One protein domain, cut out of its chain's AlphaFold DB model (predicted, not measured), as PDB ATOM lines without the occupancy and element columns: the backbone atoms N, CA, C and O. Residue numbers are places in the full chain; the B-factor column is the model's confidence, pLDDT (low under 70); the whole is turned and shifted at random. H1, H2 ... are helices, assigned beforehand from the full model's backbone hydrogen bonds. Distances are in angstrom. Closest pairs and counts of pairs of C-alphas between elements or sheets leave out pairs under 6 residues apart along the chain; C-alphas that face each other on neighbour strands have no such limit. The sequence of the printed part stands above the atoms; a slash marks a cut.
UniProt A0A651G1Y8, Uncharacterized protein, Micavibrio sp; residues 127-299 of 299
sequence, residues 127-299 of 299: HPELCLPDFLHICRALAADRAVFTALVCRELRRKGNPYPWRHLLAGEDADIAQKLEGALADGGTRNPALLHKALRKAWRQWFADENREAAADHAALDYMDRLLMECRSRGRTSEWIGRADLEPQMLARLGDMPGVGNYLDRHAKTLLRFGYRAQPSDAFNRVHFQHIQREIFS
ATOM      1  N   HIS A 127      -5.122  49.570   3.124       94.62
ATOM      2  CA  HIS A 127      -5.143  50.508   1.999       94.62
ATOM      3  C   HIS A 127      -5.136  51.964   2.501       94.62
ATOM      4  O   HIS A 127      -6.178  52.624   2.480       94.62
ATOM      5  N   PRO A 128      -4.003  52.458   3.038       94.25
ATOM      6  CA  PRO A 128      -3.902  53.802   3.617       94.25
ATOM      7  C   PRO A 128      -4.170  54.948   2.631       94.25
ATOM      8  O   PRO A 128      -4.438  56.078   3.038       94.25
ATOM      9  N   GLU A 129      -4.133  54.675   1.331       95.94
ATOM     10  CA  GLU A 129      -4.558  55.607   0.295       95.94
ATOM     11  C   GLU A 129      -6.054  55.937   0.370       95.94
ATOM     12  O   GLU A 129      -6.451  56.996  -0.104       95.94
ATOM     13  N   LEU A 130      -6.888  55.077   0.966       96.69
ATOM     14  CA  LEU A 130      -8.331  55.293   1.076       96.69
ATOM     15  C   LEU A 130      -8.669  56.434   2.032       96.69
ATOM     16  O   LEU A 130      -8.053  56.572   3.091       96.69
ATOM     17  N   CYS A 131      -9.712  57.202   1.705       95.75
ATOM     18  CA  CYS A 131     -10.283  58.190   2.608       95.75
ATOM     19  C   CYS A 131     -10.656  57.533   3.945       95.75
ATOM     20  O   CYS A 131     -11.025  56.359   4.002       95.75
ATOM     21  N   LEU A 132     -10.542  58.274   5.049       95.31
ATOM     22  CA  LEU A 132     -10.601  57.663   6.380       95.31
ATOM     23  C   LEU A 132     -11.884  56.839   6.654       95.31
ATOM     24  O   LEU A 132     -11.747  55.732   7.171       95.31
ATOM     25  N   PRO A 133     -13.108  57.284   6.286       95.75
ATOM     26  CA  PRO A 133     -14.314  56.450   6.394       95.75
ATOM     27  C   PRO A 133     -14.198  55.090   5.692       95.75
ATOM     28  O   PRO A 133     -14.590  54.054   6.230       95.75
ATOM     29  N   ASP A 134     -13.641  55.103   4.488       95.75
ATOM     30  CA  ASP A 134     -13.503  53.941   3.621       95.75
ATOM     31  C   ASP A 134     -12.379  53.013   4.090       95.75
ATOM     32  O   ASP A 134     -12.525  51.787   4.056       95.75
ATOM     33  N   PHE A 135     -11.299  53.590   4.620       96.31
ATOM     34  CA  PHE A 135     -10.242  52.860   5.307       96.31
ATOM     35  C   PHE A 135     -10.778  52.100   6.530       96.31
ATOM     36  O   PHE A 135     -10.500  50.909   6.692       96.31
ATOM     37  N   LEU A 136     -11.606  52.743   7.366       96.38
ATOM     38  CA  LEU A 136     -12.268  52.052   8.479       96.38
ATOM     39  C   LEU A 136     -13.168  50.921   7.973       96.38
ATOM     40  O   LEU A 136     -13.140  49.812   8.511       96.38
ATOM     41  N   HIS A 137     -13.927  51.163   6.901       95.31
ATOM     42  CA  HIS A 137     -14.823  50.156   6.333       95.31
ATOM     43  C   HIS A 137     -14.079  48.906   5.851       95.31
ATOM     44  O   HIS A 137     -14.486  47.784   6.172       95.31
ATOM     45  N   ILE A 138     -12.961  49.067   5.131       95.38
ATOM     46  CA  ILE A 138     -12.159  47.915   4.702       95.38
ATOM     47  C   ILE A 138     -11.503  47.203   5.895       95.38
ATOM     48  O   ILE A 138     -11.478  45.973   5.917       95.38
ATOM     49  N   CYS A 139     -11.060  47.930   6.926       96.00
ATOM     50  CA  CYS A 139     -10.480  47.328   8.131       96.00
ATOM     51  C   CYS A 139     -11.496  46.469   8.902       96.00
ATOM     52  O   CYS A 139     -11.181  45.340   9.292       96.00
ATOM     53  N   ARG A 140     -12.742  46.941   9.054       96.31
ATOM     54  CA  ARG A 140     -13.847  46.142   9.617       96.31
ATOM     55  C   ARG A 140     -14.115  44.894   8.777       96.31
ATOM     56  O   ARG A 140     -14.229  43.792   9.309       96.31
ATOM     57  N   ALA A 141     -14.162  45.037   7.450       95.62
ATOM     58  CA  ALA A 141     -14.383  43.913   6.540       95.62
ATOM     59  C   ALA A 141     -13.260  42.859   6.603       95.62
ATOM     60  O   ALA A 141     -13.552  41.660   6.557       95.62
ATOM     61  N   LEU A 142     -12.002  43.290   6.752       96.12
ATOM     62  CA  LEU A 142     -10.840  42.426   6.985       96.12
ATOM     63  C   LEU A 142     -10.931  41.698   8.329       96.12
ATOM     64  O   LEU A 142     -10.672  40.497   8.396       96.12
ATOM     65  N   ALA A 143     -11.324  42.390   9.403       96.62
ATOM     66  CA  ALA A 143     -11.539  41.773  10.712       96.62
ATOM     67  C   ALA A 143     -12.645  40.701  10.665       96.62
ATOM     68  O   ALA A 143     -12.426  39.577  11.120       96.62
ATOM     69  N   ALA A 144     -13.775  41.003  10.020       96.75
ATOM     70  CA  ALA A 144     -14.857  40.047   9.808       96.75
ATOM     71  C   ALA A 144     -14.418  38.828   8.976       96.75
ATOM     72  O   ALA A 144     -14.750  37.692   9.318       96.75
ATOM     73  N   ASP A 145     -13.652  39.031   7.897       97.31
ATOM     74  CA  ASP A 145     -13.133  37.925   7.081       97.31
ATOM     75  C   ASP A 145     -12.170  37.026   7.870       97.31
ATOM     76  O   ASP A 145     -12.290  35.802   7.792       97.31
ATOM     77  N   ARG A 146     -11.271  37.608   8.676       97.38
ATOM     78  CA  ARG A 146     -10.369  36.847   9.557       97.38
ATOM     79  C   ARG A 146     -11.148  35.978  10.543       97.38
ATOM     80  O   ARG A 146     -10.878  34.783  10.622       97.38
ATOM     81  N   ALA A 147     -12.163  36.522  11.217       97.75
ATOM     82  CA  ALA A 147     -12.996  35.758  12.152       97.75
ATOM     83  C   ALA A 147     -13.723  34.583  11.468       97.75
ATOM     84  O   ALA A 147     -13.725  33.453  11.962       97.75
ATOM     85  N   VAL A 148     -14.293  34.814  10.279       97.62
ATOM     86  CA  VAL A 148     -14.967  33.769   9.485       97.62
ATOM     87  C   VAL A 148     -13.995  32.689   9.025       97.62
ATOM     88  O   VAL A 148     -14.318  31.499   9.081       97.62
ATOM     89  N   PHE A 149     -12.810  33.089   8.571       97.75
ATOM     90  CA  PHE A 149     -11.758  32.175   8.152       97.75
ATOM     91  C   PHE A 149     -11.276  31.303   9.320       97.75
ATOM     92  O   PHE A 149     -11.221  30.077   9.192       97.75
ATOM     93  N   THR A 150     -11.038  31.905  10.486       97.69
ATOM     94  CA  THR A 150     -10.691  31.190  11.721       97.69
ATOM     95  C   THR A 150     -11.779  30.203  12.132       97.69
ATOM     96  O   THR A 150     -11.478  29.043  12.432       97.69
ATOM     97  N   ALA A 151     -13.053  30.602  12.065       97.56
ATOM     98  CA  ALA A 151     -14.175  29.712  12.344       97.56
ATOM     99  C   ALA A 151     -14.238  28.522  11.377       97.56
ATOM    100  O   ALA A 151     -14.472  27.390  11.807       97.56
ATOM    101  N   LEU A 152     -13.991  28.742  10.081       96.44
ATOM    102  CA  LEU A 152     -13.938  27.672   9.087       96.44
ATOM    103  C   LEU A 152     -12.830  26.662   9.409       96.44
ATOM    104  O   LEU A 152     -13.108  25.464   9.473       96.44
ATOM    105  N   VAL A 153     -11.608  27.130   9.672       97.00
ATOM    106  CA  VAL A 153     -10.464  26.267  10.006       97.00
ATOM    107  C   VAL A 153     -10.730  25.470  11.285       97.00
ATOM    108  O   VAL A 153     -10.629  24.244  11.281       97.00
ATOM    109  N   CYS A 154     -11.163  26.125  12.368       96.75
ATOM    110  CA  CYS A 154     -11.470  25.444  13.632       96.75
ATOM    111  C   CYS A 154     -12.535  24.352  13.454       96.75
ATOM    112  O   CYS A 154     -12.482  23.293  14.085       96.75
ATOM    113  N   ARG A 155     -13.504  24.590  12.569       95.19
ATOM    114  CA  ARG A 155     -14.547  23.624  12.234       95.19
ATOM    115  C   ARG A 155     -14.019  22.431  11.442       95.19
ATOM    116  O   ARG A 155     -14.465  21.306  11.674       95.19
ATOM    117  N   GLU A 156     -13.114  22.661  10.494       94.38
ATOM    118  CA  GLU A 156     -12.446  21.585   9.757       94.38
ATOM    119  C   GLU A 156     -11.660  20.680  10.706       94.38
ATOM    120  O   GLU A 156     -11.850  19.464  10.671       94.38
ATOM    121  N   LEU A 157     -10.888  21.268  11.623       95.62
ATOM    122  CA  LEU A 157     -10.130  20.532  12.639       95.62
ATOM    123  C   LEU A 157     -11.042  19.727  13.568       95.62
ATOM    124  O   LEU A 157     -10.805  18.541  13.801       95.62
ATOM    125  N   ARG A 158     -12.168  20.306  14.010       95.25
ATOM    126  CA  ARG A 158     -13.175  19.569  14.791       95.25
ATOM    127  C   ARG A 158     -13.657  18.317  14.063       95.25
ATOM    128  O   ARG A 158     -13.819  17.273  14.689       95.25
ATOM    129  N   ARG A 159     -13.885  18.402  12.751       93.00
ATOM    130  CA  ARG A 159     -14.321  17.261  11.925       93.00
ATOM    131  C   ARG A 159     -13.226  16.219  11.700       93.00
ATOM    132  O   ARG A 159     -13.556  15.086  11.369       93.00
ATOM    133  N   LYS A 160     -11.961  16.594  11.884       94.00
ATOM    134  CA  LYS A 160     -10.801  15.695  11.867       94.00
ATOM    135  C   LYS A 160     -10.515  15.036  13.218       94.00
ATOM    136  O   LYS A 160      -9.661  14.166  13.284       94.00
ATOM    137  N   GLY A 161     -11.272  15.381  14.262       94.19
ATOM    138  CA  GLY A 161     -11.110  14.810  15.601       94.19
ATOM    139  C   GLY A 161     -10.361  15.711  16.580       94.19
ATOM    140  O   GLY A 161     -10.156  15.299  17.715       94.19
ATOM    141  N   ASN A 162     -10.031  16.947  16.187       93.00
ATOM    142  CA  ASN A 162      -9.373  17.945  17.028       93.00
ATOM    143  C   ASN A 162     -10.378  19.009  17.514       93.00
ATOM    144  O   ASN A 162     -10.570  20.040  16.865       93.00
ATOM    145  N   PRO A 163     -11.078  18.793  18.650       92.94
ATOM    146  CA  PRO A 163     -12.163  19.672  19.086       92.94
ATOM    147  C   PRO A 163     -11.686  20.941  19.802       92.94
ATOM    148  O   PRO A 163     -12.496  21.841  20.021       92.94
ATOM    149  N   TYR A 164     -10.423  21.011  20.230       91.62
ATOM    150  CA  TYR A 164      -9.952  22.067  21.130       91.62
ATOM    151  C   TYR A 164     -10.009  23.474  20.529       91.62
ATOM    152  O   TYR A 164     -10.550  24.347  21.210       91.62
ATOM    153  N   PRO A 165      -9.581  23.717  19.273       94.31
ATOM    154  CA  PRO A 165      -9.711  25.044  18.671       94.31
ATOM    155  C   PRO A 165     -11.167  25.499  18.560       94.31
ATOM    156  O   PRO A 165     -11.498  26.634  18.878       94.31
ATOM    157  N   TRP A 166     -12.071  24.584  18.201       96.00
ATOM    158  CA  TRP A 166     -13.501  24.887  18.139       96.00
ATOM    159  C   TRP A 166     -14.098  25.200  19.515       96.00
ATOM    160  O   TRP A 166     -14.886  26.130  19.645       96.00
ATOM    161  N   ARG A 167     -13.724  24.445  20.558       95.00
ATOM    162  CA  ARG A 167     -14.156  24.724  21.939       95.00
ATOM    163  C   ARG A 167     -13.632  26.068  22.433       95.00
ATOM    164  O   ARG A 167     -14.384  26.784  23.078       95.00
ATOM    165  N   HIS A 168     -12.378  26.396  22.121       94.00
ATOM    166  CA  HIS A 168     -11.804  27.701  22.430       94.00
ATOM    167  C   HIS A 168     -12.602  28.820  21.750       94.00
ATOM    168  O   HIS A 168     -13.049  29.737  22.428       94.00
ATOM    169  N   LEU A 169     -12.874  28.687  20.448       95.12
ATOM    170  CA  LEU A 169     -13.655  29.666  19.692       95.12
ATOM    171  C   LEU A 169     -15.070  29.860  20.261       95.12
ATOM    172  O   LEU A 169     -15.534  30.985  20.386       95.12
ATOM    173  N   LEU A 170     -15.745  28.775  20.661       96.06
ATOM    174  CA  LEU A 170     -17.071  28.838  21.290       96.06
ATOM    175  C   LEU A 170     -17.075  29.455  22.696       96.06
ATOM    176  O   LEU A 170     -18.140  29.845  23.169       96.06
ATOM    177  N   ALA A 171     -15.930  29.489  23.375       95.31
ATOM    178  CA  ALA A 171     -15.781  30.114  24.687       95.31
ATOM    179  C   ALA A 171     -15.298  31.572  24.598       95.31
ATOM    180  O   ALA A 171     -15.259  32.252  25.621       95.31
ATOM    181  N   GLY A 172     -14.891  32.021  23.408       92.69
ATOM    182  CA  GLY A 172     -14.355  33.354  23.163       92.69
ATOM    183  C   GLY A 172     -15.388  34.326  22.606       92.69
ATOM    184  O   GLY A 172     -16.583  34.038  22.531       92.69
ATOM    185  N   GLU A 173     -14.891  35.484  22.181       93.25
ATOM    186  CA  GLU A 173     -15.724  36.562  21.649       93.25
ATOM    187  C   GLU A 173     -16.431  36.138  20.360       93.25
ATOM    188  O   GLU A 173     -17.603  36.438  20.206       93.25
ATOM    189  N   ASP A 174     -15.795  35.359  19.480       96.06
ATOM    190  CA  ASP A 174     -16.329  34.954  18.165       96.06
ATOM    191  C   ASP A 174     -17.273  33.726  18.190       96.06
ATOM    192  O   ASP A 174     -17.515  33.068  17.165       96.06
ATOM    193  N   ALA A 175     -17.826  33.383  19.358       97.50
ATOM    194  CA  ALA A 175     -18.680  32.210  19.533       97.50
ATOM    195  C   ALA A 175     -19.959  32.256  18.675       97.50
ATOM    196  O   ALA A 175     -20.363  31.245  18.092       97.50
ATOM    197  N   ASP A 176     -20.596  33.418  18.560       98.12
ATOM    198  CA  ASP A 176     -21.787  33.644  17.731       98.12
ATOM    199  C   ASP A 176     -21.499  33.444  16.233       98.12
ATOM    200  O   ASP A 176     -22.298  32.818  15.534       98.12
ATOM    201  N   ILE A 177     -20.345  33.895  15.733       98.06
ATOM    202  CA  ILE A 177     -19.897  33.699  14.346       98.06
ATOM    203  C   ILE A 177     -19.740  32.204  14.062       98.06
ATOM    204  O   ILE A 177     -20.278  31.696  13.069       98.06
ATOM    205  N   ALA A 178     -19.074  31.477  14.964       97.12
ATOM    206  CA  ALA A 178     -18.904  30.030  14.874       97.12
ATOM    207  C   ALA A 178     -20.256  29.294  14.883       97.12
ATOM    208  O   ALA A 178     -20.505  28.422  14.044       97.12
ATOM    209  N   GLN A 179     -21.170  29.681  15.777       96.88
ATOM    210  CA  GLN A 179     -22.519  29.116  15.850       96.88
ATOM    211  C   GLN A 179     -23.341  29.405  14.588       96.88
ATOM    212  O   GLN A 179     -24.018  28.507  14.083       96.88
ATOM    213  N   LYS A 180     -23.268  30.622  14.030       96.38
ATOM    214  CA  LYS A 180     -23.949  30.960  12.770       96.38
ATOM    215  C   LYS A 180     -23.399  30.165  11.594       96.38
ATOM    216  O   LYS A 180     -24.192  29.715  10.763       96.38
ATOM    217  N   LEU A 181     -22.080  29.976  11.526       95.81
ATOM    218  CA  LEU A 181     -21.445  29.144  10.507       95.81
ATOM    219  C   LEU A 181     -21.931  27.692  10.605       95.81
ATOM    220  O   LEU A 181     -22.371  27.124   9.606       95.81
ATOM    221  N   GLU A 182     -21.884  27.103  11.802       94.44
ATOM    222  CA  GLU A 182     -22.280  25.710  12.030       94.44
ATOM    223  C   GLU A 182     -23.772  25.490  11.761       94.44
ATOM    224  O   GLU A 182     -24.132  24.585  11.009       94.44
ATOM    225  N   GLY A 183     -24.639  26.357  12.292       93.25
ATOM    226  CA  GLY A 183     -26.083  26.273  12.072       93.25
ATOM    227  C   GLY A 183     -26.465  26.405  10.597       93.25
ATOM    228  O   GLY A 183     -27.377  25.730  10.130       93.25
ATOM    229  N   ALA A 184     -25.735  27.211   9.820       91.69
ATOM    230  CA  ALA A 184     -25.951  27.323   8.377       91.69
ATOM    231  C   ALA A 184     -25.469  26.098   7.573       91.69
ATOM    232  O   ALA A 184     -25.807  25.985   6.394       91.69
ATOM    233  N   LEU A 185     -24.693  25.201   8.188       90.38
ATOM    234  CA  LEU A 185     -24.130  23.999   7.568       90.38
ATOM    235  C   LEU A 185     -24.717  22.689   8.115       90.38
ATOM    236  O   LEU A 185     -24.289  21.624   7.656       90.38
ATOM    237  N   ALA A 186     -25.666  22.756   9.055       80.19
ATOM    238  CA  ALA A 186     -26.277  21.601   9.716       80.19
ATOM    239  C   ALA A 186     -26.888  20.590   8.721       80.19
ATOM    240  O   ALA A 186     -26.780  19.386   8.934       80.19
ATOM    241  N   ASP A 187     -27.377  21.054   7.566       65.75
ATOM    242  CA  ASP A 187     -28.012  20.220   6.529       65.75
ATOM    243  C   ASP A 187     -27.010  19.590   5.528       65.75
ATOM    244  O   ASP A 187     -27.267  19.495   4.329       65.75
ATOM    245  N   GLY A 188     -25.809  19.200   5.976       61.03
ATOM    246  CA  GLY A 188     -24.813  18.534   5.114       61.03
ATOM    247  C   GLY A 188     -24.084  19.456   4.120       61.03
ATOM    248  O   GLY A 188     -23.423  18.988   3.187       61.03
ATOM    249  N   GLY A 189     -24.140  20.773   4.338       62.75
ATOM    250  CA  GLY A 189     -23.749  21.818   3.382       62.75
ATOM    251  C   GLY A 189     -22.266  21.931   3.006       62.75
ATOM    252  O   GLY A 189     -21.904  22.840   2.270       62.75
ATOM    253  N   THR A 190     -21.382  21.041   3.466       64.62
ATOM    254  CA  THR A 190     -19.939  21.148   3.171       64.62
ATOM    255  C   THR A 190     -19.496  20.530   1.861       64.62
ATOM    256  O   THR A 190     -18.425  20.870   1.378       64.62
ATOM    257  N   ARG A 191     -20.282  19.615   1.288       73.06
ATOM    258  CA  ARG A 191     -19.981  19.056  -0.042       73.06
ATOM    259  C   ARG A 191     -20.495  19.944  -1.173       73.06
ATOM    260  O   ARG A 191     -20.093  19.759  -2.314       73.06
ATOM    261  N   ASN A 192     -21.370  20.897  -0.856       85.56
ATOM    262  CA  ASN A 192     -21.933  21.840  -1.809       85.56
ATOM    263  C   ASN A 192     -21.269  23.218  -1.621       85.56
ATOM    264  O   ASN A 192     -21.578  23.903  -0.641       85.56
ATOM    265  N   PRO A 193     -20.406  23.659  -2.555       86.56
ATOM    266  CA  PRO A 193     -19.733  24.954  -2.467       86.56
ATOM    267  C   PRO A 193     -20.692  26.136  -2.283       86.56
ATOM    268  O   PRO A 193     -20.394  27.059  -1.531       86.56
ATOM    269  N   ALA A 194     -21.882  26.094  -2.892       88.88
ATOM    270  CA  ALA A 194     -22.859  27.173  -2.773       88.88
ATOM    271  C   ALA A 194     -23.439  27.288  -1.352       88.88
ATOM    272  O   ALA A 194     -23.663  28.401  -0.863       88.88
ATOM    273  N   LEU A 195     -23.659  26.156  -0.670       90.50
ATOM    274  CA  LEU A 195     -24.105  26.143   0.727       90.50
ATOM    275  C   LEU A 195     -22.995  26.622   1.662       90.50
ATOM    276  O   LEU A 195     -23.268  27.440   2.541       90.50
ATOM    277  N   LEU A 196     -21.749  26.203   1.420       92.12
ATOM    278  CA  LEU A 196     -20.592  26.709   2.154       92.12
ATOM    279  C   LEU A 196     -20.455  28.227   2.011       92.12
ATOM    280  O   LEU A 196     -20.409  28.930   3.016       92.12
ATOM    281  N   HIS A 197     -20.484  28.758   0.788       93.25
ATOM    282  CA  HIS A 197     -20.405  30.203   0.565       93.25
ATOM    283  C   HIS A 197     -21.550  30.959   1.243       93.25
ATOM    284  O   HIS A 197     -21.339  32.020   1.829       93.25
ATOM    285  N   LYS A 198     -22.772  30.412   1.213       92.25
ATOM    286  CA  LYS A 198     -23.922  30.992   1.921       92.25
ATOM    287  C   LYS A 198     -23.701  31.017   3.436       92.25
ATOM    288  O   LYS A 198     -24.060  32.009   4.070       92.25
ATOM    289  N   ALA A 199     -23.130  29.960   4.006       94.38
ATOM    290  CA  ALA A 199     -22.827  29.876   5.430       94.38
ATOM    291  C   ALA A 199     -21.726  30.862   5.845       94.38
ATOM    292  O   ALA A 199     -21.916  31.608   6.804       94.38
ATOM    293  N   LEU A 200     -20.642  30.949   5.070       95.44
ATOM    294  CA  LEU A 200     -19.555  31.909   5.293       95.44
ATOM    295  C   LEU A 200     -20.068  33.351   5.255       95.44
ATOM    296  O   LEU A 200     -19.773  34.131   6.151       95.44
ATOM    297  N   ARG A 201     -20.939  33.696   4.295       94.50
ATOM    298  CA  ARG A 201     -21.579  35.023   4.260       94.50
ATOM    299  C   ARG A 201     -22.458  35.305   5.475       94.50
ATOM    300  O   ARG A 201     -22.517  36.446   5.921       94.50
ATOM    301  N   LYS A 202     -23.181  34.306   5.993       94.62
ATOM    302  CA  LYS A 202     -23.990  34.477   7.213       94.62
ATOM    303  C   LYS A 202     -23.103  34.744   8.428       94.62
ATOM    304  O   LYS A 202     -23.424  35.639   9.198       94.62
ATOM    305  N   ALA A 203     -22.005  34.006   8.562       96.56
ATOM    306  CA  ALA A 203     -21.015  34.217   9.612       96.56
ATOM    307  C   ALA A 203     -20.340  35.597   9.483       96.56
ATOM    308  O   ALA A 203     -20.253  36.328  10.459       96.56
ATOM    309  N   TRP A 204     -19.984  36.009   8.263       96.25
ATOM    310  CA  TRP A 204     -19.405  37.330   7.996       96.25
ATOM    311  C   TRP A 204     -20.341  38.465   8.414       96.25
ATOM    312  O   TRP A 204     -19.934  39.394   9.096       96.25
ATOM    313  N   ARG A 205     -21.634  38.362   8.079       94.88
ATOM    314  CA  ARG A 205     -22.641  39.346   8.506       94.88
ATOM    315  C   ARG A 205     -22.867  39.356  10.014       94.88
ATOM    316  O   ARG A 205     -23.207  40.404  10.543       94.88
ATOM    317  N   GLN A 206     -22.717  38.209  10.676       96.44
ATOM    318  CA  GLN A 206     -22.860  38.109  12.128       96.44
ATOM    319  C   GLN A 206     -21.788  38.919  12.861       96.44
ATOM    320  O   GLN A 206     -22.085  39.460  13.917       96.44
ATOM    321  N   TRP A 207     -20.584  39.052  12.296       97.19
ATOM    322  CA  TRP A 207     -19.515  39.848  12.906       97.19
ATOM    323  C   TRP A 207     -19.955  41.301  13.172       97.19
ATOM    324  O   TRP A 207     -19.759  41.797  14.275       97.19
ATOM    325  N   PHE A 208     -20.664  41.918  12.217       95.00
ATOM    326  CA  PHE A 208     -21.220  43.284  12.303       95.00
ATOM    327  C   PHE A 208     -22.462  43.413  13.206       95.00
ATOM    328  O   PHE A 208     -23.101  44.459  13.245       95.00
ATOM    329  N   ALA A 209     -22.885  42.339  13.879       94.19
ATOM    330  CA  ALA A 209     -23.960  42.424  14.865       94.19
ATOM    331  C   ALA A 209     -23.451  42.873  16.248       94.19
ATOM    332  O   ALA A 209     -24.271  43.189  17.107       94.19
ATOM    333  N   ASP A 210     -22.130  42.883  16.460       95.12
ATOM    334  CA  ASP A 210     -21.492  43.293  17.711       95.12
ATOM    335  C   ASP A 210     -20.741  44.618  17.531       95.12
ATOM    336  O   ASP A 210     -19.697  44.689  16.879       95.12
ATOM    337  N   GLU A 211     -21.267  45.677  18.144       93.88
ATOM    338  CA  GLU A 211     -20.691  47.020  18.053       93.88
ATOM    339  C   GLU A 211     -19.327  47.136  18.744       93.88
ATOM    340  O   GLU A 211     -18.531  47.997  18.369       93.88
ATOM    341  N   ASN A 212     -19.019  46.267  19.714       95.44
ATOM    342  CA  ASN A 212     -17.718  46.283  20.382       95.44
ATOM    343  C   ASN A 212     -16.609  45.818  19.437       95.44
ATOM    344  O   ASN A 212     -15.507  46.367  19.465       95.44
ATOM    345  N   ARG A 213     -16.901  44.851  18.557       95.06
ATOM    346  CA  ARG A 213     -15.950  44.414  17.524       95.06
ATOM    347  C   ARG A 213     -15.681  45.513  16.510       95.06
ATOM    348  O   ARG A 213     -14.531  45.716  16.128       95.06
ATOM    349  N   GLU A 214     -16.727  46.231  16.098       94.81
ATOM    350  CA  GLU A 214     -16.583  47.393  15.216       94.81
ATOM    351  C   GLU A 214     -15.718  48.476  15.870       94.81
ATOM    352  O   GLU A 214     -14.755  48.927  15.255       94.81
ATOM    353  N   ALA A 215     -15.988  48.828  17.132       96.00
ATOM    354  CA  ALA A 215     -15.205  49.820  17.869       96.00
ATOM    355  C   ALA A 215     -13.737  49.393  18.064       96.00
ATOM    356  O   ALA A 215     -12.826  50.207  17.915       96.00
ATOM    357  N   ALA A 216     -13.477  48.115  18.352       95.88
ATOM    358  CA  ALA A 216     -12.116  47.595  18.466       95.88
ATOM    359  C   ALA A 216     -11.369  47.618  17.118       95.88
ATOM    360  O   ALA A 216     -10.187  47.965  17.075       95.88
ATOM    361  N   ALA A 217     -12.050  47.279  16.017       96.38
ATOM    362  CA  ALA A 217     -11.480  47.349  14.673       96.38
ATOM    363  C   ALA A 217     -11.192  48.796  14.250       96.38
ATOM    364  O   ALA A 217     -10.128  49.062  13.691       96.38
ATOM    365  N   ASP A 218     -12.099  49.726  14.557       97.50
ATOM    366  CA  ASP A 218     -11.909  51.156  14.310       97.50
ATOM    367  C   ASP A 218     -10.718  51.700  15.088       97.50
ATOM    368  O   ASP A 218      -9.879  52.389  14.517       97.50
ATOM    369  N   HIS A 219     -10.612  51.349  16.369       97.19
ATOM    370  CA  HIS A 219      -9.498  51.764  17.212       97.19
ATOM    371  C   HIS A 219      -8.156  51.317  16.619       97.19
ATOM    372  O   HIS A 219      -7.275  52.140  16.383       97.19
ATOM    373  N   ALA A 220      -8.035  50.031  16.274       95.25
ATOM    374  CA  ALA A 220      -6.821  49.488  15.672       95.25
ATOM    375  C   ALA A 220      -6.485  50.134  14.315       95.25
ATOM    376  O   ALA A 220      -5.313  50.363  14.012       95.25
ATOM    377  N   ALA A 221      -7.498  50.438  13.500       96.44
ATOM    378  CA  ALA A 221      -7.325  51.106  12.215       96.44
ATOM    379  C   ALA A 221      -6.846  52.560  12.389       96.44
ATOM    380  O   ALA A 221      -5.926  52.999  11.698       96.44
ATOM    381  N   LEU A 222      -7.419  53.301  13.337       97.25
ATOM    382  CA  LEU A 222      -6.997  54.671  13.636       97.25
ATOM    383  C   LEU A 222      -5.566  54.700  14.188       97.25
ATOM    384  O   LEU A 222      -4.750  55.470  13.691       97.25
ATOM    385  N   ASP A 223      -5.219  53.794  15.106       96.00
ATOM    386  CA  ASP A 223      -3.850  53.648  15.621       96.00
ATOM    387  C   ASP A 223      -2.830  53.313  14.522       96.00
ATOM    388  O   ASP A 223      -1.652  53.665  14.625       96.00
ATOM    389  N   TYR A 224      -3.244  52.579  13.485       94.31
ATOM    390  CA  TYR A 224      -2.403  52.313  12.318       94.31
ATOM    391  C   TYR A 224      -2.174  53.587  11.497       94.31
ATOM    392  O   TYR A 224      -1.036  53.893  11.143       94.31
ATOM    393  N   MET A 225      -3.237  54.351  11.220       95.50
ATOM    394  CA  MET A 225      -3.135  55.601  10.462       95.50
ATOM    395  C   MET A 225      -2.299  56.654  11.193       95.50
ATOM    396  O   MET A 225      -1.472  57.306  10.561       95.50
ATOM    397  N   ASP A 226      -2.452  56.784  12.513       95.25
ATOM    398  CA  ASP A 226      -1.652  57.714  13.317       95.25
ATOM    399  C   ASP A 226      -0.156  57.359  13.264       95.25
ATOM    400  O   ASP A 226       0.684  58.202  12.940       95.25
ATOM    401  N   ARG A 227       0.184  56.073  13.442       93.50
ATOM    402  CA  ARG A 227       1.562  55.579  13.281       93.50
ATOM    403  C   ARG A 227       2.124  55.873  11.894       93.50
ATOM    404  O   ARG A 227       3.243  56.370  11.786       93.50
ATOM    405  N   LEU A 228       1.348  55.629  10.840       92.69
ATOM    406  CA  LEU A 228       1.769  55.902   9.467       92.69
ATOM    407  C   LEU A 228       2.049  57.397   9.237       92.69
ATOM    408  O   LEU A 228       3.059  57.759   8.626       92.69
ATOM    409  N   LEU A 229       1.192  58.277   9.756       93.38
ATOM    410  CA  LEU A 229       1.383  59.723   9.672       93.38
ATOM    411  C   LEU A 229       2.608  60.191  10.473       93.38
ATOM    412  O   LEU A 229       3.412  60.993   9.984       93.38
ATOM    413  N   MET A 230       2.815  59.653  11.680       92.94
ATOM    414  CA  MET A 230       4.038  59.872  12.463       92.94
ATOM    415  C   MET A 230       5.293  59.428  11.702       92.94
ATOM    416  O   MET A 230       6.282  60.163  11.662       92.94
ATOM    417  N   GLU A 231       5.259  58.268  11.047       90.62
ATOM    418  CA  GLU A 231       6.372  57.778  10.237       90.62
ATOM    419  C   GLU A 231       6.668  58.682   9.037       90.62
ATOM    420  O   GLU A 231       7.839  58.979   8.778       90.62
ATOM    421  N   CYS A 232       5.642  59.161   8.324       89.75
ATOM    422  CA  CYS A 232       5.818  60.142   7.252       89.75
ATOM    423  C   CYS A 232       6.518  61.405   7.766       89.75
ATOM    424  O   CYS A 232       7.544  61.793   7.202       89.75
ATOM    425  N   ARG A 233       6.045  61.973   8.885       89.50
ATOM    426  CA  ARG A 233       6.655  63.154   9.518       89.50
ATOM    427  C   ARG A 233       8.110  62.915   9.915       89.50
ATOM    428  O   ARG A 233       8.982  63.694   9.546       89.50
ATOM    429  N   SER A 234       8.383  61.816  10.618       89.50
ATOM    430  CA  SER A 234       9.731  61.488  11.110       89.50
ATOM    431  C   SER A 234      10.757  61.311   9.986       89.50
ATOM    432  O   SER A 234      11.933  61.613  10.168       89.50
ATOM    433  N   ARG A 235      10.311  60.859   8.806       89.12
ATOM    434  CA  ARG A 235      11.154  60.657   7.621       89.12
ATOM    435  C   ARG A 235      11.137  61.850   6.657       89.12
ATOM    436  O   ARG A 235      11.695  61.733   5.570       89.12
ATOM    437  N   GLY A 236      10.474  62.956   7.009       84.75
ATOM    438  CA  GLY A 236      10.319  64.125   6.136       84.75
ATOM    439  C   GLY A 236       9.596  63.819   4.816       84.75
ATOM    440  O   GLY A 236       9.838  64.492   3.817       84.75
ATOM    441  N   ARG A 237       8.756  62.775   4.785       83.94
ATOM    442  CA  ARG A 237       7.982  62.365   3.603       83.94
ATOM    443  C   ARG A 237       6.621  63.052   3.602       83.94
ATOM    444  O   ARG A 237       6.025  63.248   4.661       83.94
ATOM    445  N   THR A 238       6.104  63.363   2.415       80.12
ATOM    446  CA  THR A 238       4.750  63.904   2.278       80.12
ATOM    447  C   THR A 238       3.703  62.828   2.594       80.12
ATOM    448  O   THR A 238       3.843  61.658   2.225       80.12
ATOM    449  N   SER A 239       2.636  63.220   3.291       84.00
ATOM    450  CA  SER A 239       1.434  62.407   3.543       84.00
ATOM    451  C   SER A 239       0.387  62.563   2.432       84.00
ATOM    452  O   SER A 239      -0.750  62.127   2.580       84.00
ATOM    453  N   GLU A 240       0.761  63.169   1.301       84.44
ATOM    454  CA  GLU A 240      -0.160  63.592   0.239       84.44
ATOM    455  C   GLU A 240      -0.978  62.454  -0.369       84.44
ATOM    456  O   GLU A 240      -2.090  62.701  -0.818       84.44
ATOM    457  N   TRP A 241      -0.459  61.226  -0.364       89.75
ATOM    458  CA  TRP A 241      -1.128  60.047  -0.918       89.75
ATOM    459  C   TRP A 241      -2.127  59.389   0.050       89.75
ATOM    460  O   TRP A 241      -2.984  58.627  -0.396       89.75
ATOM    461  N   ILE A 242      -2.039  59.675   1.354       93.50
ATOM    462  CA  ILE A 242      -2.909  59.095   2.386       93.50
ATOM    463  C   ILE A 242      -4.288  59.750   2.297       93.50
ATOM    464  O   ILE A 242      -4.399  60.974   2.196       93.50
ATOM    465  N   GLY A 243      -5.355  58.953   2.367       93.31
ATOM    466  CA  GLY A 243      -6.708  59.501   2.467       93.31
ATOM    467  C   GLY A 243      -7.290  60.104   1.183       93.31
ATOM    468  O   GLY A 243      -8.202  60.925   1.280       93.31
ATOM    469  N   ARG A 244      -6.763  59.762   0.000       93.75
ATOM    470  CA  ARG A 244      -7.112  60.390  -1.292       93.75
ATOM    471  C   ARG A 244      -7.963  59.542  -2.234       93.75
ATOM    472  O   ARG A 244      -8.483  60.087  -3.203       93.75
ATOM    473  N   ALA A 245      -8.066  58.244  -1.997       95.94
ATOM    474  CA  ALA A 245      -8.809  57.313  -2.834       95.94
ATOM    475  C   ALA A 245     -10.153  56.940  -2.198       95.94
ATOM    476  O   ALA A 245     -10.305  56.967  -0.978       95.94
ATOM    477  N   ASP A 246     -11.107  56.540  -3.029       94.88
ATOM    478  CA  ASP A 246     -12.377  55.976  -2.574       94.88
ATOM    479  C   ASP A 246     -12.325  54.448  -2.611       94.88
ATOM    480  O   ASP A 246     -11.616  53.840  -3.422       94.88
ATOM    481  N   LEU A 247     -13.106  53.804  -1.748       93.44
ATOM    482  CA  LEU A 247     -13.183  52.353  -1.699       93.44
ATOM    483  C   LEU A 247     -13.969  51.797  -2.882       93.44
ATOM    484  O   LEU A 247     -15.190  51.942  -2.996       93.44
ATOM    485  N   GLU A 248     -13.280  51.025  -3.714       92.38
ATOM    486  CA  GLU A 248     -13.932  50.304  -4.794       92.38
ATOM    487  C   GLU A 248     -14.642  49.035  -4.279       92.38
ATOM    488  O   GLU A 248     -14.067  48.245  -3.520       92.38
ATOM    489  N   PRO A 249     -15.867  48.728  -4.752       89.69
ATOM    490  CA  PRO A 249     -16.585  47.517  -4.342       89.69
ATOM    491  C   PRO A 249     -15.801  46.222  -4.614       89.69
ATOM    492  O   PRO A 249     -15.967  45.220  -3.912       89.69
ATOM    493  N   GLN A 250     -14.951  46.219  -5.640       90.62
ATOM    494  CA  GLN A 250     -14.098  45.093  -6.002       90.62
ATOM    495  C   GLN A 250     -13.044  44.796  -4.929       90.62
ATOM    496  O   GLN A 250     -12.699  43.626  -4.761       90.62
ATOM    497  N   MET A 251     -12.571  45.802  -4.186       92.62
ATOM    498  CA  MET A 251     -11.630  45.603  -3.078       92.62
ATOM    499  C   MET A 251     -12.283  44.756  -1.981       92.62
ATOM    500  O   MET A 251     -11.755  43.702  -1.630       92.62
ATOM    501  N   LEU A 252     -13.503  45.115  -1.557       92.12
ATOM    502  CA  LEU A 252     -14.280  44.335  -0.581       92.12
ATOM    503  C   LEU A 252     -14.600  42.922  -1.077       92.12
ATOM    504  O   LEU A 252     -14.480  41.951  -0.333       92.12
ATOM    505  N   ALA A 253     -14.997  42.778  -2.342       91.31
ATOM    506  CA  ALA A 253     -15.327  41.469  -2.898       91.31
ATOM    507  C   ALA A 253     -14.120  40.521  -2.900       91.31
ATOM    508  O   ALA A 253     -14.272  39.325  -2.656       91.31
ATOM    509  N   ARG A 254     -12.912  41.036  -3.156       93.06
ATOM    510  CA  ARG A 254     -11.671  40.246  -3.193       93.06
ATOM    511  C   ARG A 254     -11.244  39.715  -1.824       93.06
ATOM    512  O   ARG A 254     -10.489  38.741  -1.795       93.06
ATOM    513  N   LEU A 255     -11.746  40.282  -0.725       93.56
ATOM    514  CA  LEU A 255     -11.511  39.754   0.624       93.56
ATOM    515  C   LEU A 255     -12.086  38.343   0.785       93.56
ATOM    516  O   LEU A 255     -11.500  37.505   1.455       93.56
ATOM    517  N   GLY A 256     -13.185  38.028   0.095       94.00
ATOM    518  CA  GLY A 256     -13.834  36.722   0.214       94.00
ATOM    519  C   GLY A 256     -13.096  35.568  -0.464       94.00
ATOM    520  O   GLY A 256     -13.553  34.431  -0.380       94.00
ATOM    521  N   ASP A 257     -11.992  35.830  -1.165       94.62
ATOM    522  CA  ASP A 257     -11.190  34.809  -1.842       94.62
ATOM    523  C   ASP A 257     -10.512  33.889  -0.818       94.62
ATOM    524  O   ASP A 257      -9.654  34.315  -0.035       94.62
ATOM    525  N   MET A 258     -10.909  32.621  -0.814       90.88
ATOM    526  CA  MET A 258     -10.420  31.606   0.105       90.88
ATOM    527  C   MET A 258      -9.636  30.515  -0.635       90.88
ATOM    528  O   MET A 258     -10.119  29.970  -1.638       90.88
ATOM    529  N   PRO A 259      -8.466  30.112  -0.110       85.62
ATOM    530  CA  PRO A 259      -7.685  29.026  -0.686       85.62
ATOM    531  C   PRO A 259      -8.475  27.714  -0.750       85.62
ATOM    532  O   PRO A 259      -8.979  27.218   0.255       85.62
ATOM    533  N   GLY A 260      -8.618  27.162  -1.959       82.50
ATOM    534  CA  GLY A 260      -9.322  25.897  -2.205       82.50
ATOM    535  C   GLY A 260     -10.854  25.943  -2.091       82.50
ATOM    536  O   GLY A 260     -11.499  24.940  -2.389       82.50
ATOM    537  N   VAL A 261     -11.440  27.081  -1.703       85.88
ATOM    538  CA  VAL A 261     -12.894  27.254  -1.502       85.88
ATOM    539  C   VAL A 261     -13.504  28.227  -2.524       85.88
ATOM    540  O   VAL A 261     -14.704  28.161  -2.801       85.88
ATOM    541  N   GLY A 262     -12.691  29.094  -3.132       91.81
ATOM    542  CA  GLY A 262     -13.149  30.145  -4.041       91.81
ATOM    543  C   GLY A 262     -13.577  31.400  -3.285       91.81
ATOM    544  O   GLY A 262     -13.235  31.570  -2.118       91.81
ATOM    545  N   ASN A 263     -14.317  32.294  -3.939       94.50
ATOM    546  CA  ASN A 263     -14.679  33.580  -3.349       94.50
ATOM    547  C   ASN A 263     -16.121  33.590  -2.813       94.50
ATOM    548  O   ASN A 263     -17.076  33.618  -3.588       94.50
ATOM    549  N   TYR A 264     -16.284  33.602  -1.485       94.56
ATOM    550  CA  TYR A 264     -17.611  33.568  -0.857       94.56
ATOM    551  C   TYR A 264     -18.317  34.935  -0.820       94.56
ATOM    552  O   TYR A 264     -19.526  34.982  -0.577       94.56
ATOM    553  N   LEU A 265     -17.603  36.033  -1.082       93.56
ATOM    554  CA  LEU A 265     -18.147  37.392  -1.197       93.56
ATOM    555  C   LEU A 265     -18.416  37.804  -2.652       93.56
ATOM    556  O   LEU A 265     -19.013  38.859  -2.896       93.56
ATOM    557  N   ASP A 266     -18.030  36.961  -3.615       85.88
ATOM    558  CA  ASP A 266     -18.268  37.206  -5.031       85.88
ATOM    559  C   ASP A 266     -19.766  37.422  -5.305       85.88
ATOM    560  O   ASP A 266     -20.639  36.823  -4.669       85.88
ATOM    561  N   ARG A 267     -20.063  38.328  -6.243       83.19
ATOM    562  CA  ARG A 267     -21.413  38.809  -6.610       83.19
ATOM    563  C   ARG A 267     -22.140  39.663  -5.566       83.19
ATOM    564  O   ARG A 267     -23.209  40.190  -5.869       83.19
ATOM    565  N   HIS A 268     -21.572  39.869  -4.377       83.25
ATOM    566  CA  HIS A 268     -22.165  40.721  -3.338       83.25
ATOM    567  C   HIS A 268     -21.451  42.064  -3.144       83.25
ATOM    568  O   HIS A 268     -21.910  42.866  -2.336       83.25
ATOM    569  N   ALA A 269     -20.410  42.355  -3.933       77.19
ATOM    570  CA  ALA A 269     -19.593  43.576  -3.895       77.19
ATOM    571  C   ALA A 269     -20.389  44.871  -3.623       77.19
ATOM    572  O   ALA A 269     -20.106  45.610  -2.686       77.19
ATOM    573  N   LYS A 270     -21.457  45.112  -4.398       78.31
ATOM    574  CA  LYS A 270     -22.296  46.317  -4.266       78.31
ATOM    575  C   LYS A 270     -23.101  46.360  -2.967       78.31
ATOM    576  O   LYS A 270     -23.352  47.430  -2.430       78.31
ATOM    577  N   THR A 271     -23.536  45.204  -2.471       82.94
ATOM    578  CA  THR A 271     -24.234  45.102  -1.183       82.94
ATOM    579  C   THR A 271     -23.259  45.290  -0.023       82.94
ATOM    580  O   THR A 271     -23.644  45.872   0.983       82.94
ATOM    581  N   LEU A 272     -22.005  44.850  -0.170       78.88
ATOM    582  CA  LEU A 272     -20.961  44.983   0.852       78.88
ATOM    583  C   LEU A 272     -20.543  46.438   1.091       78.88
ATOM    584  O   LEU A 272     -20.220  46.784   2.219       78.88
ATOM    585  N   LEU A 273     -20.622  47.306   0.075       76.69
ATOM    586  CA  LEU A 273     -20.423  48.749   0.269       76.69
ATOM    587  C   LEU A 273     -21.480  49.386   1.176       76.69
ATOM    588  O   LEU A 273     -21.224  50.408   1.791       76.69
ATOM    589  N   ARG A 274     -22.690  48.820   1.228       80.31
ATOM    590  CA  ARG A 274     -23.789  49.359   2.045       80.31
ATOM    591  C   ARG A 274     -23.902  48.665   3.396       80.31
ATOM    592  O   ARG A 274     -24.395  49.248   4.351       80.31
ATOM    593  N   PHE A 275     -23.516  47.396   3.462       76.56
ATOM    594  CA  PHE A 275     -23.647  46.584   4.661       76.56
ATOM    595  C   PHE A 275     -22.505  46.871   5.635       76.56
ATOM    596  O   PHE A 275     -21.348  46.755   5.251       76.56
ATOM    597  N   GLY A 276     -22.827  47.214   6.885       65.25
ATOM    598  CA  GLY A 276     -21.820  47.543   7.904       65.25
ATOM    599  C   GLY A 276     -21.090  48.867   7.654       65.25
ATOM    600  O   GLY A 276     -20.179  49.214   8.399       65.25
ATOM    601  N   TYR A 277     -21.482  49.622   6.620       81.50
ATOM    602  CA  TYR A 277     -20.889  50.921   6.344       81.50
ATOM    603  C   TYR A 277     -21.380  51.940   7.361       81.50
ATOM    604  O   TYR A 277     -22.560  52.296   7.403       81.50
ATOM    605  N   ARG A 278     -20.441  52.425   8.168       80.62
ATOM    606  CA  ARG A 278     -20.611  53.581   9.043       80.62
ATOM    607  C   ARG A 278     -19.480  54.541   8.728       80.62
ATOM    608  O   ARG A 278     -18.321  54.210   8.970       80.62
ATOM    609  N   ALA A 279     -19.827  55.714   8.205       83.62
ATOM    610  CA  ALA A 279     -18.845  56.721   7.807       83.62
ATOM    611  C   ALA A 279     -18.015  57.261   8.987       83.62
ATOM    612  O   ALA A 279     -16.959  57.850   8.782       83.62
ATOM    613  N   GLN A 280     -18.500  57.077  10.217       87.50
ATOM    614  CA  GLN A 280     -17.822  57.475  11.444       87.50
ATOM    615  C   GLN A 280     -17.860  56.342  12.478       87.50
ATOM    616  O   GLN A 280     -18.812  55.553  12.466       87.50
ATOM    617  N   PRO A 281     -16.868  56.281  13.386       92.94
ATOM    618  CA  PRO A 281     -16.903  55.383  14.537       92.94
ATOM    619  C   PRO A 281     -18.111  55.632  15.453       92.94
ATOM    620  O   PRO A 281     -18.554  56.772  15.642       92.94
ATOM    621  N   SER A 282     -18.644  54.566  16.051       89.88
ATOM    622  CA  SER A 282     -19.805  54.635  16.950       89.88
ATOM    623  C   SER A 282     -19.453  55.017  18.388       89.88
ATOM    624  O   SER A 282     -20.294  55.597  19.080       89.88
ATOM    625  N   ASP A 283     -18.232  54.764  18.851       93.94
ATOM    626  CA  ASP A 283     -17.790  55.148  20.189       93.94
ATOM    627  C   ASP A 283     -17.189  56.565  20.214       93.94
ATOM    628  O   ASP A 283     -16.690  57.099  19.222       93.94
ATOM    629  N   ALA A 284     -17.294  57.226  21.369       95.12
ATOM    630  CA  ALA A 284     -16.892  58.623  21.506       95.12
ATOM    631  C   ALA A 284     -15.378  58.833  21.384       95.12
ATOM    632  O   ALA A 284     -14.957  59.864  20.863       95.12
ATOM    633  N   PHE A 285     -14.581  57.869  21.844       96.06
ATOM    634  CA  PHE A 285     -13.126  57.966  21.831       96.06
ATOM    635  C   PHE A 285     -12.593  57.914  20.395       96.06
ATOM    636  O   PHE A 285     -11.912  58.843  19.954       96.06
ATOM    637  N   ASN A 286     -12.996  56.905  19.621       96.44
ATOM    638  CA  ASN A 286     -12.595  56.765  18.227       96.44
ATOM    639  C   ASN A 286     -13.130  57.905  17.359       96.44
ATOM    640  O   ASN A 286     -12.453  58.296  16.417       96.44
ATOM    641  N   ARG A 287     -14.288  58.511  17.671       96.88
ATOM    642  CA  ARG A 287     -14.739  59.729  16.964       96.88
ATOM    643  C   ARG A 287     -13.774  60.899  17.122       96.88
ATOM    644  O   ARG A 287     -13.510  61.594  16.144       96.88
ATOM    645  N   VAL A 288     -13.269  61.135  18.332       97.50
ATOM    646  CA  VAL A 288     -12.289  62.205  18.576       97.50
ATOM    647  C   VAL A 288     -10.980  61.884  17.856       97.50
ATOM    648  O   VAL A 288     -10.454  62.739  17.144       97.50
ATOM    649  N   HIS A 289     -10.502  60.642  17.966       97.12
ATOM    650  CA  HIS A 289      -9.287  60.190  17.284       97.12
ATOM    651  C   HIS A 289      -9.406  60.335  15.753       97.12
ATOM    652  O   HIS A 289      -8.554  60.946  15.112       97.12
ATOM    653  N   PHE A 290     -10.526  59.897  15.179       97.12
ATOM    654  CA  PHE A 290     -10.863  60.062  13.765       97.12
ATOM    655  C   PHE A 290     -10.815  61.528  13.320       97.12
ATOM    656  O   PHE A 290     -10.204  61.839  12.302       97.12
ATOM    657  N   GLN A 291     -11.403  62.450  14.090       96.81
ATOM    658  CA  GLN A 291     -11.373  63.880  13.764       96.81
ATOM    659  C   GLN A 291      -9.955  64.462  13.780       96.81
ATOM    660  O   GLN A 291      -9.654  65.334  12.965       96.81
ATOM    661  N   HIS A 292      -9.085  64.006  14.687       95.94
ATOM    662  CA  HIS A 292      -7.683  64.430  14.712       95.94
ATOM    663  C   HIS A 292      -6.931  63.953  13.467       95.94
ATOM    664  O   HIS A 292      -6.336  64.780  12.779       95.94
ATOM    665  N   ILE A 293      -7.051  62.668  13.119       95.19
ATOM    666  CA  ILE A 293      -6.420  62.101  11.918       95.19
ATOM    667  C   ILE A 293      -6.924  62.803  10.653       95.19
ATOM    668  O   ILE A 293      -6.126  63.169   9.795       95.19
ATOM    669  N   GLN A 294      -8.234  63.054  10.535       93.94
ATOM    670  CA  GLN A 294      -8.773  63.787   9.386       93.94
ATOM    671  C   GLN A 294      -8.156  65.177   9.250       93.94
ATOM    672  O   GLN A 294      -7.747  65.548   8.155       93.94
ATOM    673  N   ARG A 295      -8.079  65.951  10.340       93.62
ATOM    674  CA  ARG A 295      -7.477  67.292  10.295       93.62
ATOM    675  C   ARG A 295      -6.025  67.238   9.843       93.62
ATOM    676  O   ARG A 295      -5.624  68.098   9.077       93.62
ATOM    677  N   GLU A 296      -5.281  66.235  10.291       92.00
ATOM    678  CA  GLU A 296      -3.876  66.073   9.934       92.00
ATOM    679  C   GLU A 296      -3.664  65.658   8.468       92.00
ATOM    680  O   GLU A 296      -2.745  66.141   7.817       92.00
ATOM    681  N   ILE A 297      -4.526  64.809   7.903       90.38
ATOM    682  CA  ILE A 297      -4.444  64.424   6.479       90.38
ATOM    683  C   ILE A 297      -4.683  65.630   5.546       90.38
ATOM    684  O   ILE A 297      -4.182  65.666   4.416       90.38
ATOM    685  N   PHE A 298      -5.476  66.609   5.991       85.62
ATOM    686  CA  PHE A 298      -5.885  67.770   5.189       85.62
ATOM    687  C   PHE A 298      -5.208  69.093   5.584       85.62
ATOM    688  O   PHE A 298      -5.557  70.120   4.999       85.62
ATOM    689  N   SER A 299      -4.278  69.083   6.545       82.25
ATOM    690  CA  SER A 299      -3.437  70.238   6.899       82.25
ATOM    691  C   SER A 299      -2.219  70.340   5.993       82.25
ATOM    692  O   SER A 299      -1.935  71.465   5.535       82.25
TER     693      SER A 299
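Overview. This is residues 127 to 299 of the 299 residues of an uncharacterized protein of Micavibrio sp (UniProt A0A651G1Y8). A long helix, H1, runs through the middle; H2, H3 and H4 pack on H1 within its residues 144 to 158, while H5 crosses H1 at residues 135 to 143, with H8 side by side with H5. H6 packs on H1, and H7 on H6. You will read 173 residues, all helix by class, with eight named helices in order H1 to H8 and no named strand. The whole is compact, with a radius of gyration of the C-alphas of 18.0 A, yet elongated, spanning 56 by 32 by 28 A.

Along the chain. Find C-alpha 132 at (-10.601, 57.663, 6.380); from there H1 runs 42.3 A to residue 160. Next come H2, residues 164 to 171, H3, 175 to 183, and H4, 193 to 207, 21.4 A long. H5, 211 to 234, measures 34.4 A. H6 is 249 to 255, H7 269 to 272, and H8 284 to 297, ending at C-alpha 297 (-4.444, 64.424, 6.479).

Arrangement. Begin at the hub, H1, which touches five helices, each with a part of itself; the closest C-alphas are Cys 154 and Trp 166 of H2, 5.0 A, Ala 151 and Ala 178 of H3, 5.4 A, Ala 144 and Trp 207 of H4, 5.6 A, Arg 140 and Ala 217 of H5, 5.7 A, and Ile 138 and Leu 252 of H6, 6.7 A. H3 and H4 form a helical hairpin at a shallow tilt of 25 degrees. H5, with residues 215 to 226 alone, touches H8 at 29 degrees, a shallow tilt, the same way. Every O i to N i+4 pair is within hydrogen-bond range in H1 to H5 and H8; H6 has 2 of 3, and H7 is too short.

Size, cuts and confidence. The C-alphas of Asp 187 and Gly 236 are farthest apart, 58.3 A. The printed part has no cut; the links H5 to H6, H6 to H7 and H7 to H8 are long. Confidence is under 70 at residues 187 to 190 and 276.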